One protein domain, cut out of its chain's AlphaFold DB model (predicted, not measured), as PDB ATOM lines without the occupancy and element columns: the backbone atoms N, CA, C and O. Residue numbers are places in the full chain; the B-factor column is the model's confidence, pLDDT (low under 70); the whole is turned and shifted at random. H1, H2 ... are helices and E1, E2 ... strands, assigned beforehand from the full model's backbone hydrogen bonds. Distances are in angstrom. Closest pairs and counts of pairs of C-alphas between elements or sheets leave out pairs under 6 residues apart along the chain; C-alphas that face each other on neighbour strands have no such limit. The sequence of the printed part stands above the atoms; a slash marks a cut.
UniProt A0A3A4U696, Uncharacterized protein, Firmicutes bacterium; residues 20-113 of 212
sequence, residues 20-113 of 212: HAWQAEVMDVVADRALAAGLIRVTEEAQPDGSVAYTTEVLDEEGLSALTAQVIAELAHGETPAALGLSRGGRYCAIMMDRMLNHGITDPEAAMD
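This is residues 20 to 113 of the 212 residues of an uncharacterized protein of Firmicutes bacterium (UniProt A0A3A4U696). Three helices, H1, H2 and H3, pack as a crossed cluster, their centres in a triangle, and a long two-stranded hairpin, E1 and E2, reaches away from one end of it like an arm. H3 lies across the ends of H1 and H2 that are away from the hairpin, and the short H4 packs on H3. The printed part has 94 residues with four named helices and two named strands, in the order H1, E1, E2, H2, H3, H4; the sheet is E1 - E2, antiparallel, and the class is mixed, helices and strands. The whole is loose, with a radius of gyration of the C-alphas of 15.4 A, and elongated, spanning 49 by 27 by 26 A, the arm making much of the length.

Look first at the hairpin of E1, residues 40 to 46, and E2, residues 52 to 58, antiparallel with 161 degrees between their directions. N 41 and O 57 are 2.8 A apart and N 55 and O 43 are 2.9 A apart, both within hydrogen-bond range. A tight link of 3 residues joins H1, residues 20 to 36, to E1, and the closest C-alphas of the two, those of Ala 34 and Ile 40, are 5.8 A apart. H2, residues 61 to 77, touches H1, closest at the C-alphas of Val 30 and Thr 68, 6.0 A apart, at a steep tilt of 54 degrees, opposite ways. H3, residues 88 to 101, touches H2, closest at the C-alphas of Ile 95 and Ala 76, 4.5 A apart, at a steep tilt of 51 degrees, opposite ways. With residues 89 to 94 alone H3 touches residues 21 to 26 of H1, closest at the C-alphas of Gly 90 and Trp 22, 4.1 A apart; their steep tilt of 68 degrees, the same way, is only just short of about perpendicular. Farther out, H4, residues 108 to 112, touches H3, with the C-alphas of Ala 111 and Met 96 closest at 5.1 A. E1 and H3 are apart. In H1, H2, H3 and H4 every O i to N i+4 pair is within hydrogen-bond range.

Find C-alpha 40 at (5.709, 37.822, 43.887); from there E1 runs 20.1 A, and E2 returns over 19.8 A. H1 begins at C-alpha 20, (-15.009, 32.193, 49.128), and is 23.8 A long; H2 is 24.5 A, H3 20.0 A. H4, 6.1 A long, ends at C-alpha 112, (-23.445, 40.236, 39.416).

The two C-alphas farthest apart, those of Pro 48 and Asp 113, are 49.4 A apart. The printed part has no cut, and none of the links is long. Expect low confidence at residues 78 to 84, under 70; the mean pLDDT of the printed part is 88.9.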
ATOM      1  N   HIS A  20     -16.431  32.109  48.801       77.62
ATOM      2  CA  HIS A  20     -15.009  32.193  49.128       77.62
ATOM      3  C   HIS A  20     -14.193  31.147  48.374       77.62
ATOM      4  O   HIS A  20     -13.084  31.456  47.943       77.62
ATOM      5  N   ALA A  21     -14.741  29.948  48.160       83.94
ATOM      6  CA  ALA A  21     -14.099  28.933  47.330       83.94
ATOM      7  C   ALA A  21     -13.972  29.413  45.878       83.94
ATOM      8  O   ALA A  21     -12.901  29.316  45.291       83.94
ATOM      9  N   TRP A  22     -15.015  30.034  45.326       86.81
ATOM     10  CA  TRP A  22     -14.980  30.579  43.964       86.81
ATOM     11  C   TRP A  22     -13.972  31.706  43.793       86.81
ATOM     12  O   TRP A  22     -13.250  31.755  42.798       86.81
ATOM     13  N   GLN A  23     -13.907  32.610  44.772       88.00
ATOM     14  CA  GLN A  23     -12.884  33.644  44.798       88.00
ATOM     15  C   GLN A  23     -11.484  33.023  44.865       88.00
ATOM     16  O   GLN A  23     -10.586  33.489  44.164       88.00
ATOM     17  N   ALA A  24     -11.293  31.998  45.700       89.12
ATOM     18  CA  ALA A  24     -10.014  31.313  45.832       89.12
ATOM     19  C   ALA A  24      -9.578  30.694  44.501       89.12
ATOM     20  O   ALA A  24      -8.452  30.933  44.092       89.12
ATOM     21  N   GLU A  25     -10.475  30.036  43.760       90.12
ATOM     22  CA  GLU A  25     -10.142  29.487  42.438       90.12
ATOM     23  C   GLU A  25      -9.590  30.558  41.475       90.12
ATOM     24  O   GLU A  25      -8.604  30.327  40.777       90.12
ATOM     25  N   VAL A  26     -10.199  31.752  41.445       91.25
ATOM     26  CA  VAL A  26      -9.718  32.874  40.617       91.25
ATOM     27  C   VAL A  26      -8.357  33.369  41.108       91.25
ATOM     28  O   VAL A  26      -7.439  33.580  40.311       91.25
ATOM     29  N   MET A  27      -8.213  33.554  42.422       93.31
ATOM     30  CA  MET A  27      -6.993  34.094  43.019       93.31
ATOM     31  C   MET A  27      -5.818  33.113  42.987       93.31
ATOM     32  O   MET A  27      -4.684  33.569  42.873       93.31
ATOM     33  N   ASP A  28      -6.067  31.806  43.012       92.50
ATOM     34  CA  ASP A  28      -5.047  30.768  42.863       92.50
ATOM     35  C   ASP A  28      -4.399  30.864  41.476       92.50
ATOM     36  O   ASP A  28      -3.175  30.912  41.360       92.50
ATOM     37  N   VAL A  29      -5.202  31.038  40.419       92.06
ATOM     38  CA  VAL A  29      -4.680  31.245  39.056       92.06
ATOM     39  C   VAL A  29      -3.870  32.543  38.955       92.06
ATOM     40  O   VAL A  29      -2.824  32.574  38.296       92.06
ATOM     41  N   VAL A  30      -4.327  33.622  39.598       93.88
ATOM     42  CA  VAL A  30      -3.580  34.892  39.654       93.88
ATOM     43  C   VAL A  30      -2.247  34.698  40.383       93.88
ATOM     44  O   VAL A  30      -1.214  35.133  39.874       93.88
ATOM     45  N   ALA A  31      -2.252  34.027  41.535       93.88
ATOM     46  CA  ALA A  31      -1.065  33.788  42.349       93.88
ATOM     47  C   ALA A  31      -0.032  32.919  41.617       93.88
ATOM     48  O   ALA A  31       1.142  33.290  41.565       93.88
ATOM     49  N   ASP A  32      -0.465  31.829  40.979       93.31
ATOM     50  CA  ASP A  32       0.402  30.943  40.196       93.31
ATOM     51  C   ASP A  32       1.080  31.691  39.043       93.31
ATOM     52  O   ASP A  32       2.291  31.571  38.822       93.31
ATOM     53  N   ARG A  33       0.322  32.522  38.321       94.31
ATOM     54  CA  ARG A  33       0.869  33.330  37.223       94.31
ATOM     55  C   ARG A  33       1.777  34.448  37.728       94.31
ATOM     56  O   ARG A  33       2.796  34.718  37.095       94.31
ATOM     57  N   ALA A  34       1.456  35.069  38.860       96.56
ATOM     58  CA  ALA A  34       2.289  36.098  39.475       96.56
ATOM     59  C   ALA A  34       3.631  35.532  39.962       96.56
ATOM     60  O   ALA A  34       4.673  36.158  39.751       96.56
ATOM     61  N   LEU A  35       3.622  34.331  40.553       96.38
ATOM     62  CA  LEU A  35       4.830  33.583  40.908       96.38
ATOM     63  C   LEU A  35       5.658  33.254  39.665       96.38
ATOM     64  O   LEU A  35       6.857  33.533  39.633       96.38
ATOM     65  N   ALA A  36       5.027  32.709  38.621       95.25
ATOM     66  CA  ALA A  36       5.701  32.357  37.371       95.25
ATOM     67  C   ALA A  36       6.307  33.576  36.653       95.25
ATOM     68  O   ALA A  36       7.365  33.467  36.031       95.25
ATOM     69  N   ALA A  37       5.664  34.739  36.764       96.25
ATOM     70  CA  ALA A  37       6.147  36.007  36.227       96.25
ATOM     71  C   ALA A  37       7.206  36.691  37.117       96.25
ATOM     72  O   ALA A  37       7.781  37.698  36.709       96.25
ATOM     73  N   GLY A  38       7.484  36.163  38.316       97.25
ATOM     74  CA  GLY A  38       8.432  36.754  39.263       97.25
ATOM     75  C   GLY A  38       7.953  38.067  39.889       97.25
ATOM     76  O   GLY A  38       8.776  38.847  40.362       97.25
ATOM     77  N   LEU A  39       6.640  38.315  39.889       97.88
ATOM     78  CA  LEU A  39       6.018  39.514  40.466       97.88
ATOM     79  C   LEU A  39       5.839  39.388  41.980       97.88
ATOM     80  O   LEU A  39       5.821  40.387  42.697       97.88
ATOM     81  N   ILE A  40       5.729  38.152  42.466       97.44
ATOM     82  CA  ILE A  40       5.709  37.822  43.887       97.44
ATOM     83  C   ILE A  40       6.721  36.719  44.190       97.44
ATOM     84  O   ILE A  40       7.113  35.941  43.318       97.44
ATOM     85  N   ARG A  41       7.128  36.634  45.453       97.06
ATOM     86  CA  ARG A  41       7.952  35.556  45.999       97.06
ATOM     87  C   ARG A  41       7.264  34.977  47.222       97.06
ATOM     88  O   ARG A  41       6.848  35.729  48.094       97.06
ATOM     89  N   VAL A  42       7.207  33.653  47.307       94.75
ATOM     90  CA  VAL A  42       6.758  32.941  48.508       94.75
ATOM     91  C   VAL A  42       7.953  32.219  49.118       94.75
ATOM     92  O   VAL A  42       8.665  31.494  48.424       94.75
ATOM     93  N   THR A  43       8.195  32.439  50.406       94.44
ATOM     94  CA  THR A  43       9.223  31.733  51.177       94.44
ATOM     95  C   THR A  43       8.577  30.869  52.244       94.44
ATOM     96  O   THR A  43       7.699  31.336  52.969       94.44
ATOM     97  N   GLU A  44       9.057  29.636  52.352       94.56
ATOM     98  CA  GLU A  44       8.625  28.648  53.335       94.56
ATOM     99  C   GLU A  44       9.684  28.514  54.440       94.56
ATOM    100  O   GLU A  44      10.859  28.276  54.152       94.56
ATOM    101  N   GLU A  45       9.281  28.662  55.702       94.56
ATOM    102  CA  GLU A  45      10.155  28.520  56.868       94.56
ATOM    103  C   GLU A  45       9.541  27.555  57.889       94.56
ATOM    104  O   GLU A  45       8.471  27.801  58.444       94.56
ATOM    105  N   ALA A  46      10.234  26.447  58.164       94.31
ATOM    106  CA  ALA A  46       9.832  25.509  59.205       94.31
ATOM    107  C   ALA A  46      10.074  26.116  60.594       94.31
ATOM    108  O   ALA A  46      11.187  26.532  60.923       94.31
ATOM    109  N   GLN A  47       9.040  26.125  61.428       95.00
ATOM    110  CA  GLN A  47       9.108  26.652  62.782       95.00
ATOM    111  C   GLN A  47       9.541  25.586  63.803       95.00
ATOM    112  O   GLN A  47       9.353  24.386  63.583       95.00
ATOM    113  N   PRO A  48      10.084  26.002  64.967       93.06
ATOM    114  CA  PRO A  48      10.516  25.078  66.019       93.06
ATOM    115  C   PRO A  48       9.414  24.171  66.589       93.06
ATOM    116  O   PRO A  48       9.728  23.146  67.191       93.06
ATOM    117  N   ASP A  49       8.141  24.540  66.430       93.75
ATOM    118  CA  ASP A  49       6.979  23.756  66.866       93.75
ATOM    119  C   ASP A  49       6.510  22.719  65.823       93.75
ATOM    120  O   ASP A  49       5.551  21.987  66.070       93.75
ATOM    121  N   GLY A  50       7.198  22.629  64.679       91.81
ATOM    122  CA  GLY A  50       6.857  21.742  63.568       91.81
ATOM    123  C   GLY A  50       5.827  22.317  62.594       91.81
ATOM    124  O   GLY A  50       5.462  21.623  61.644       91.81
ATOM    125  N   SER A  51       5.362  23.553  62.799       92.94
ATOM    126  CA  SER A  51       4.556  24.278  61.814       92.94
ATOM    127  C   SER A  51       5.425  24.854  60.689       92.94
ATOM    128  O   SER A  51       6.655  24.837  60.750       92.94
ATOM    129  N   VAL A  52       4.781  25.354  59.637       94.00
ATOM    130  CA  VAL A  52       5.439  25.995  58.496       94.00
ATOM    131  C   VAL A  52       4.870  27.400  58.328       94.00
ATOM    132  O   VAL A  52       3.655  27.568  58.219       94.00
ATOM    133  N   ALA A  53       5.741  28.408  58.308       91.44
ATOM    134  CA  ALA A  53       5.392  29.777  57.961       91.44
ATOM    135  C   ALA A  53       5.586  30.020  56.467       91.44
ATOM    136  O   ALA A  53       6.647  29.736  55.914       91.44
ATOM    137  N   TYR A  54       4.581  30.628  55.846       91.56
ATOM    138  CA  TYR A  54       4.664  31.146  54.488       91.56
ATOM    139  C   TYR A  54       4.721  32.668  54.552       91.56
ATOM    140  O   TYR A  54       3.861  33.296  55.170       91.56
ATOM    141  N   THR A  55       5.730  33.262  53.920       93.00
ATOM    142  CA  THR A  55       5.812  34.716  53.732       93.00
ATOM    143  C   THR A  55       5.717  35.028  52.250       93.00
ATOM    144  O   THR A  55       6.476  34.472  51.459       93.00
ATOM    145  N   THR A  56       4.807  35.929  51.889       93.38
ATOM    146  CA  THR A  56       4.652  36.423  50.518       93.38
ATOM    147  C   THR A  56       5.194  37.843  50.424       93.38
ATOM    148  O   THR A  56       4.770  38.727  51.167       93.38
ATOM    149  N   GLU A  57       6.119  38.066  49.499       96.25
ATOM    150  CA  GLU A  57       6.701  39.367  49.175       96.25
ATOM    151  C   GLU A  57       6.242  39.787  47.773       96.25
ATOM    152  O   GLU A  57       6.381  39.018  46.820       96.25
ATOM    153  N   VAL A  58       5.704  41.002  47.636       97.06
ATOM    154  CA  VAL A  58       5.397  41.607  46.331       97.06
ATOM    155  C   VAL A  58       6.653  42.311  45.827       97.06
ATOM    156  O   VAL A  58       7.157  43.221  46.481       97.06
ATOM    157  N   LEU A  59       7.170  41.865  44.684       97.62
ATOM    158  CA  LEU A  59       8.406  42.370  44.082       97.62
ATOM    159  C   LEU A  59       8.141  43.496  43.075       97.62
ATOM    160  O   LEU A  59       8.982  44.380  42.916       97.62
ATOM    161  N   ASP A  60       6.983  43.461  42.413       97.62
ATOM    162  CA  ASP A  60       6.526  44.470  41.457       97.62
ATOM    163  C   ASP A  60       5.007  44.654  41.581       97.62
ATOM    164  O   ASP A  60       4.219  43.808  41.156       97.62
ATOM    165  N   GLU A  61       4.597  45.759  42.203       97.00
ATOM    166  CA  GLU A  61       3.191  46.072  42.470       97.00
ATOM    167  C   GLU A  61       2.426  46.471  41.199       97.00
ATOM    168  O   GLU A  61       1.286  46.047  41.007       97.00
ATOM    169  N   GLU A  62       3.053  47.245  40.308       97.44
ATOM    170  CA  GLU A  62       2.426  47.692  39.059       97.44
ATOM    171  C   GLU A  62       2.241  46.507  38.109       97.44
ATOM    172  O   GLU A  62       1.147  46.293  37.579       97.44
ATOM    173  N   GLY A  63       3.279  45.676  37.968       97.50
ATOM    174  CA  GLY A  63       3.210  44.435  37.204       97.50
ATOM    175  C   GLY A  63       2.175  43.461  37.768       97.50
ATOM    176  O   GLY A  63       1.401  42.884  37.002       97.50
ATOM    177  N   LEU A  64       2.102  43.303  39.097       97.25
ATOM    178  CA  LEU A  64       1.098  42.452  39.746       97.25
ATOM    179  C   LEU A  64      -0.325  42.956  39.496       97.25
ATOM    180  O   LEU A  64      -1.213  42.155  39.195       97.25
ATOM    181  N   SER A  65      -0.545  44.268  39.587       95.81
ATOM    182  CA  SER A  65      -1.844  44.880  39.305       95.81
ATOM    183  C   SER A  65      -2.263  44.654  37.849       95.81
ATOM    184  O   SER A  65      -3.364  44.157  37.598       95.81
ATOM    185  N   ALA A  66      -1.365  44.923  36.897       96.31
ATOM    186  CA  ALA A  66      -1.621  44.723  35.473       96.31
ATOM    187  C   ALA A  66      -1.895  43.249  35.130       96.31
ATOM    188  O   ALA A  66      -2.851  42.948  34.412       96.31
ATOM    189  N   LEU A  67      -1.104  42.321  35.684       95.94
ATOM    190  CA  LEU A  67      -1.319  40.886  35.501       95.94
ATOM    191  C   LEU A  67      -2.670  40.455  36.078       95.94
ATOM    192  O   LEU A  67      -3.392  39.704  35.431       95.94
ATOM    193  N   THR A  68      -3.025  40.928  37.273       95.56
ATOM    194  CA  THR A  68      -4.294  40.576  37.925       95.56
ATOM    195  C   THR A  68      -5.481  40.980  37.052       95.56
ATOM    196  O   THR A  68      -6.336  40.144  36.762       95.56
ATOM    197  N   ALA A  69      -5.494  42.225  36.566       94.62
ATOM    198  CA  ALA A  69      -6.516  42.729  35.650       94.62
ATOM    199  C   ALA A  69      -6.619  41.877  34.373       94.62
ATOM    200  O   ALA A  69      -7.717  41.482  33.975       94.62
ATOM    201  N   GLN A  70      -5.475  41.542  33.767       93.88
ATOM    202  CA  GLN A  70      -5.416  40.715  32.564       93.88
ATOM    203  C   GLN A  70      -5.957  39.299  32.806       93.88
ATOM    204  O   GLN A  70      -6.785  38.816  32.037       93.88
ATOM    205  N   VAL A  71      -5.494  38.622  33.860       92.44
ATOM    206  CA  VAL A  71      -5.901  37.246  34.177       92.44
ATOM    207  C   VAL A  71      -7.398  37.185  34.447       92.44
ATOM    208  O   VAL A  71      -8.071  36.309  33.919       92.44
ATOM    209  N   ILE A  72      -7.940  38.136  35.207       93.00
ATOM    210  CA  ILE A  72      -9.374  38.200  35.501       93.00
ATOM    211  C   ILE A  72     -10.201  38.360  34.213       93.00
ATOM    212  O   ILE A  72     -11.167  37.619  34.027       93.00
ATOM    213  N   ALA A  73      -9.782  39.224  33.281       91.25
ATOM    214  CA  ALA A  73     -10.440  39.361  31.979       91.25
ATOM    215  C   ALA A  73     -10.380  38.063  31.151       91.25
ATOM    216  O   ALA A  73     -11.371  37.647  30.548       91.25
ATOM    217  N   GLU A  74      -9.231  37.380  31.143       89.69
ATOM    218  CA  GLU A  74      -9.080  36.089  30.462       89.69
ATOM    219  C   GLU A  74      -9.994  35.010  31.059       89.69
ATOM    220  O   GLU A  74     -10.581  34.225  30.317       89.69
ATOM    221  N   LEU A  75     -10.143  34.970  32.383       88.62
ATOM    222  CA  LEU A  75     -11.013  34.007  33.060       88.62
ATOM    223  C   LEU A  75     -12.504  34.313  32.837       88.62
ATOM    224  O   LEU A  75     -13.307  33.387  32.702       88.62
ATOM    225  N   ALA A  76     -12.877  35.593  32.747       87.50
ATOM    226  CA  ALA A  76     -14.245  36.015  32.456       87.50
ATOM    227  C   ALA A  76     -14.682  35.629  31.026       87.50
ATOM    228  O   ALA A  76     -15.766  35.060  30.826       87.50
ATOM    229  N   HIS A  77     -13.813  35.878  30.037       82.50
ATOM    230  CA  HIS A  77     -14.156  35.825  28.605       82.50
ATOM    231  C   HIS A  77     -13.527  34.656  27.826       82.50
ATOM    232  O   HIS A  77     -13.820  34.485  26.643       82.50
ATOM    233  N   GLY A  78     -12.668  33.858  28.461       68.31
ATOM    234  CA  GLY A  78     -11.856  32.822  27.817       68.31
ATOM    235  C   GLY A  78     -12.615  31.621  27.236       68.31
ATOM    236  O   GLY A  78     -13.798  31.377  27.499       68.31
ATOM    237  N   GLU A  79     -11.900  30.831  26.427       57.72
ATOM    238  CA  GLU A  79     -12.442  29.675  25.708       57.72
ATOM    239  C   GLU A  79     -12.663  28.456  26.625       57.72
ATOM    240  O   GLU A  79     -11.733  27.775  27.039       57.72
ATOM    241  N   THR A  80     -13.938  28.137  26.861       50.84
ATOM    242  CA  THR A  80     -14.496  26.958  27.558       50.84
ATOM    243  C   THR A  80     -14.013  26.678  29.005       50.84
ATOM    244  O   THR A  80     -12.836  26.414  29.231       50.84
ATOM    245  N   PRO A  81     -14.935  26.578  29.994       52.00
ATOM    246  CA  PRO A  81     -14.626  26.335  31.417       52.00
ATOM    247  C   PRO A  81     -13.685  25.154  31.725       52.00
ATOM    248  O   PRO A  81     -12.969  25.172  32.721       52.00
ATOM    249  N   ALA A  82     -13.634  24.138  30.858       50.31
ATOM    250  CA  ALA A  82     -12.800  22.950  31.047       50.31
ATOM    251  C   ALA A  82     -11.286  23.193  30.865       50.31
ATOM    252  O   ALA A  82     -10.493  22.377  31.327       50.31
ATOM    253  N   ALA A  83     -10.870  24.283  30.210       53.03
ATOM    254  CA  ALA A  83      -9.452  24.590  29.983       53.03
ATOM    255  C   ALA A  83      -8.788  25.342  31.153       53.03
ATOM    256  O   ALA A  83      -7.563  25.406  31.216       53.03
ATOM    257  N   LEU A  84      -9.585  25.902  32.071       61.16
ATOM    258  CA  LEU A  84      -9.128  26.817  33.125       61.16
ATOM    259  C   LEU A  84      -9.305  26.267  34.550       61.16
ATOM    260  O   LEU A  84      -8.868  26.909  35.495       61.16
ATOM    261  N   GLY A  85      -9.940  25.101  34.714       72.19
ATOM    262  CA  GLY A  85     -10.135  24.467  36.025       72.19
ATOM    263  C   GLY A  85     -11.143  25.164  36.950       72.19
ATOM    264  O   GLY A  85     -11.293  24.726  38.084       72.19
ATOM    265  N   LEU A  86     -11.838  26.203  36.471       80.50
ATOM    266  CA  LEU A  86     -12.842  26.943  37.239       80.50
ATOM    267  C   LEU A  86     -14.171  26.187  37.313       80.50
ATOM    268  O   LEU A  86     -14.680  25.681  36.304       80.50
ATOM    269  N   SER A  87     -14.776  26.205  38.495       84.75
ATOM    270  CA  SER A  87     -16.182  25.875  38.686       84.75
ATOM    271  C   SER A  87     -17.088  26.885  37.971       84.75
ATOM    272  O   SER A  87     -16.656  27.938  37.476       84.75
ATOM    273  N   ARG A  88     -18.392  26.588  37.900       79.88
ATOM    274  CA  ARG A  88     -19.360  27.551  37.345       79.88
ATOM    275  C   ARG A  88     -19.351  28.836  38.173       79.88
ATOM    276  O   ARG A  88     -19.417  29.926  37.604       79.88
ATOM    277  N   GLY A  89     -19.250  28.695  39.488       82.38
ATOM    278  CA  GLY A  89     -19.148  29.816  40.404       82.38
ATOM    279  C   GLY A  89     -17.826  30.575  40.333       82.38
ATOM    280  O   GLY A  89     -17.842  31.803  40.330       82.38
ATOM    281  N   GLY A  90     -16.694  29.888  40.154       86.62
ATOM    282  CA  GLY A  90     -15.397  30.523  39.894       86.62
ATOM    283  C   GLY A  90     -15.438  31.416  38.651       86.62
ATOM    284  O   GLY A  90     -15.000  32.567  38.679       86.62
ATOM    285  N   ARG A  91     -16.075  30.945  37.571       84.69
ATOM    286  CA  ARG A  91     -16.294  31.768  36.370       84.69
ATOM    287  C   ARG A  91     -17.195  32.974  36.639       84.69
ATOM    288  O   ARG A  91     -16.925  34.060  36.135       84.69
ATOM    289  N   TYR A  92     -18.263  32.788  37.407       85.06
ATOM    290  CA  TYR A  92     -19.150  33.883  37.791       85.06
ATOM    291  C   TYR A  92     -18.405  34.957  38.600       85.06
ATOM    292  O   TYR A  92     -18.517  36.148  38.311       85.06
ATOM    293  N   CYS A  93     -17.556  34.525  39.534       88.75
ATOM    294  CA  CYS A  93     -16.688  35.402  40.306       88.75
ATOM    295  C   CYS A  93     -15.722  36.188  39.403       88.75
ATOM    296  O   CYS A  93     -15.604  37.402  39.550       88.75
ATOM    297  N   ALA A  94     -15.102  35.532  38.414       90.81
ATOM    298  CA  ALA A  94     -14.228  36.195  37.446       90.81
ATOM    299  C   ALA A  94     -14.961  37.267  36.619       90.81
ATOM    300  O   ALA A  94     -14.435  38.363  36.455       90.81
ATOM    301  N   ILE A  95     -16.184  36.988  36.144       89.31
ATOM    302  CA  ILE A  95     -17.007  37.962  35.402       89.31
ATOM    303  C   ILE A  95     -17.311  39.192  36.262       89.31
ATOM    304  O   ILE A  95     -17.141  40.322  35.807       89.31
ATOM    305  N   MET A  96     -17.737  38.984  37.508       90.81
ATOM    306  CA  MET A  96     -18.004  40.077  38.443       90.81
ATOM    307  C   MET A  96     -16.734  40.899  38.708       90.81
ATOM    308  O   MET A  96     -16.762  42.123  38.609       90.81
ATOM    309  N   MET A  97     -15.603  40.246  38.997       92.44
ATOM    310  CA  MET A  97     -14.332  40.939  39.220       92.44
ATOM    311  C   MET A  97     -13.880  41.729  37.991       92.44
ATOM    312  O   MET A  97     -13.435  42.859  38.142       92.44
ATOM    313  N   ASP A  98     -14.015  41.171  36.787       94.12
ATOM    314  CA  ASP A  98     -13.679  41.852  35.535       94.12
ATOM    315  C   ASP A  98     -14.534  43.110  35.348       94.12
ATOM    316  O   ASP A  98     -14.016  44.204  35.128       94.12
ATOM    317  N   ARG A  99     -15.849  42.991  35.546       93.69
ATOM    318  CA  ARG A  99     -16.781  44.123  35.485       93.69
ATOM    319  C   ARG A  99     -16.410  45.237  36.466       93.69
ATOM    320  O   ARG A  99     -16.411  46.411  36.094       93.69
ATOM    321  N   MET A 100     -16.050  44.884  37.697       93.00
ATOM    322  CA  MET A 100     -15.699  45.869  38.721       93.00
ATOM    323  C   MET A 100     -14.311  46.485  38.505       93.00
ATOM    324  O   MET A 100     -14.158  47.704  38.574       93.00
ATOM    325  N   LEU A 101     -13.299  45.657  38.238       92.81
ATOM    326  CA  LEU A 101     -11.899  46.078  38.142       92.81
ATOM    327  C   LEU A 101     -11.572  46.716  36.790       92.81
ATOM    328  O   LEU A 101     -10.894  47.740  36.752       92.81
ATOM    329  N   ASN A 102     -12.056  46.126  35.696       93.50
ATOM    330  CA  ASN A 102     -11.658  46.488  34.335       93.50
ATOM    331  C   ASN A 102     -12.699  47.355  33.616       93.50
ATOM    332  O   ASN A 102     -12.334  48.142  32.741       93.50
ATOM    333  N   HIS A 103     -13.979  47.260  33.994       90.94
ATOM    334  CA  HIS A 103     -15.069  48.013  33.356       90.94
ATOM    335  C   HIS A 103     -15.669  49.123  34.229       90.94
ATOM    336  O   HIS A 103     -16.559  49.843  33.775       90.94
ATOM    337  N   GLY A 104     -15.160  49.315  35.450       91.12
ATOM    338  CA  GLY A 104     -15.550  50.424  36.321       91.12
ATOM    339  C   GLY A 104     -16.972  50.322  36.874       91.12
ATOM    340  O   GLY A 104     -17.534  51.337  37.285       91.12
ATOM    341  N   ILE A 105     -17.559  49.122  36.892       91.56
ATOM    342  CA  ILE A 105     -18.866  48.888  37.506       91.56
ATOM    343  C   ILE A 105     -18.692  48.892  39.021       91.56
ATOM    344  O   ILE A 105     -18.104  47.988  39.603       91.56
ATOM    345  N   THR A 106     -19.171  49.949  39.669       91.25
ATOM    346  CA  THR A 106     -18.995  50.131  41.117       91.25
ATOM    347  C   THR A 106     -20.093  49.487  41.949       91.25
ATOM    348  O   THR A 106     -19.910  49.328  43.153       91.25
ATOM    349  N   ASP A 107     -21.226  49.169  41.326       89.06
ATOM    350  CA  ASP A 107     -22.356  48.510  41.967       89.06
ATOM    351  C   ASP A 107     -22.183  46.980  41.900       89.06
ATOM    352  O   ASP A 107     -22.161  46.426  40.796       89.06
ATOM    353  N   PRO A 108     -22.013  46.291  43.044       86.06
ATOM    354  CA  PRO A 108     -21.871  44.842  43.074       86.06
ATOM    355  C   PRO A 108     -23.096  44.096  42.536       86.06
ATOM    356  O   PRO A 108     -22.907  43.052  41.917       86.06
ATOM    357  N   GLU A 109     -24.314  44.616  42.731       84.75
ATOM    358  CA  GLU A 109     -25.545  43.971  42.242       84.75
ATOM    359  C   GLU A 109     -25.563  43.994  40.713       84.75
ATOM    360  O   GLU A 109     -25.600  42.940  40.076       84.75
ATOM    361  N   ALA A 110     -25.345  45.168  40.112       88.69
ATOM    362  CA  ALA A 110     -25.165  45.275  38.669       88.69
ATOM    363  C   ALA A 110     -23.997  44.406  38.165       88.69
ATOM    364  O   ALA A 110     -24.121  43.716  37.161       88.69
ATOM    365  N   ALA A 111     -22.849  44.369  38.852       90.06
ATOM    366  CA  ALA A 111     -21.714  43.544  38.421       90.06
ATOM    367  C   ALA A 111     -22.023  42.032  38.431       90.06
ATOM    368  O   ALA A 111     -21.417  41.276  37.661       90.06
ATOM    369  N   MET A 112     -22.961  41.607  39.275       86.69
ATOM    370  CA  MET A 112     -23.445  40.236  39.416       86.69
ATOM    371  C   MET A 112     -24.547  39.867  38.412       86.69
ATOM    372  O   MET A 112     -24.798  38.678  38.201       86.69
ATOM    373  N   ASP A 113     -25.160  40.834  37.737       89.00
ATOM    374  CA  ASP A 113     -26.235  40.560  36.789       89.00
ATOM    375  C   ASP A 113     -25.747  39.701  35.602       89.00
ATOM    376  O   ASP A 113     -24.894  40.088  34.796       89.00
TER     377      ASP A 113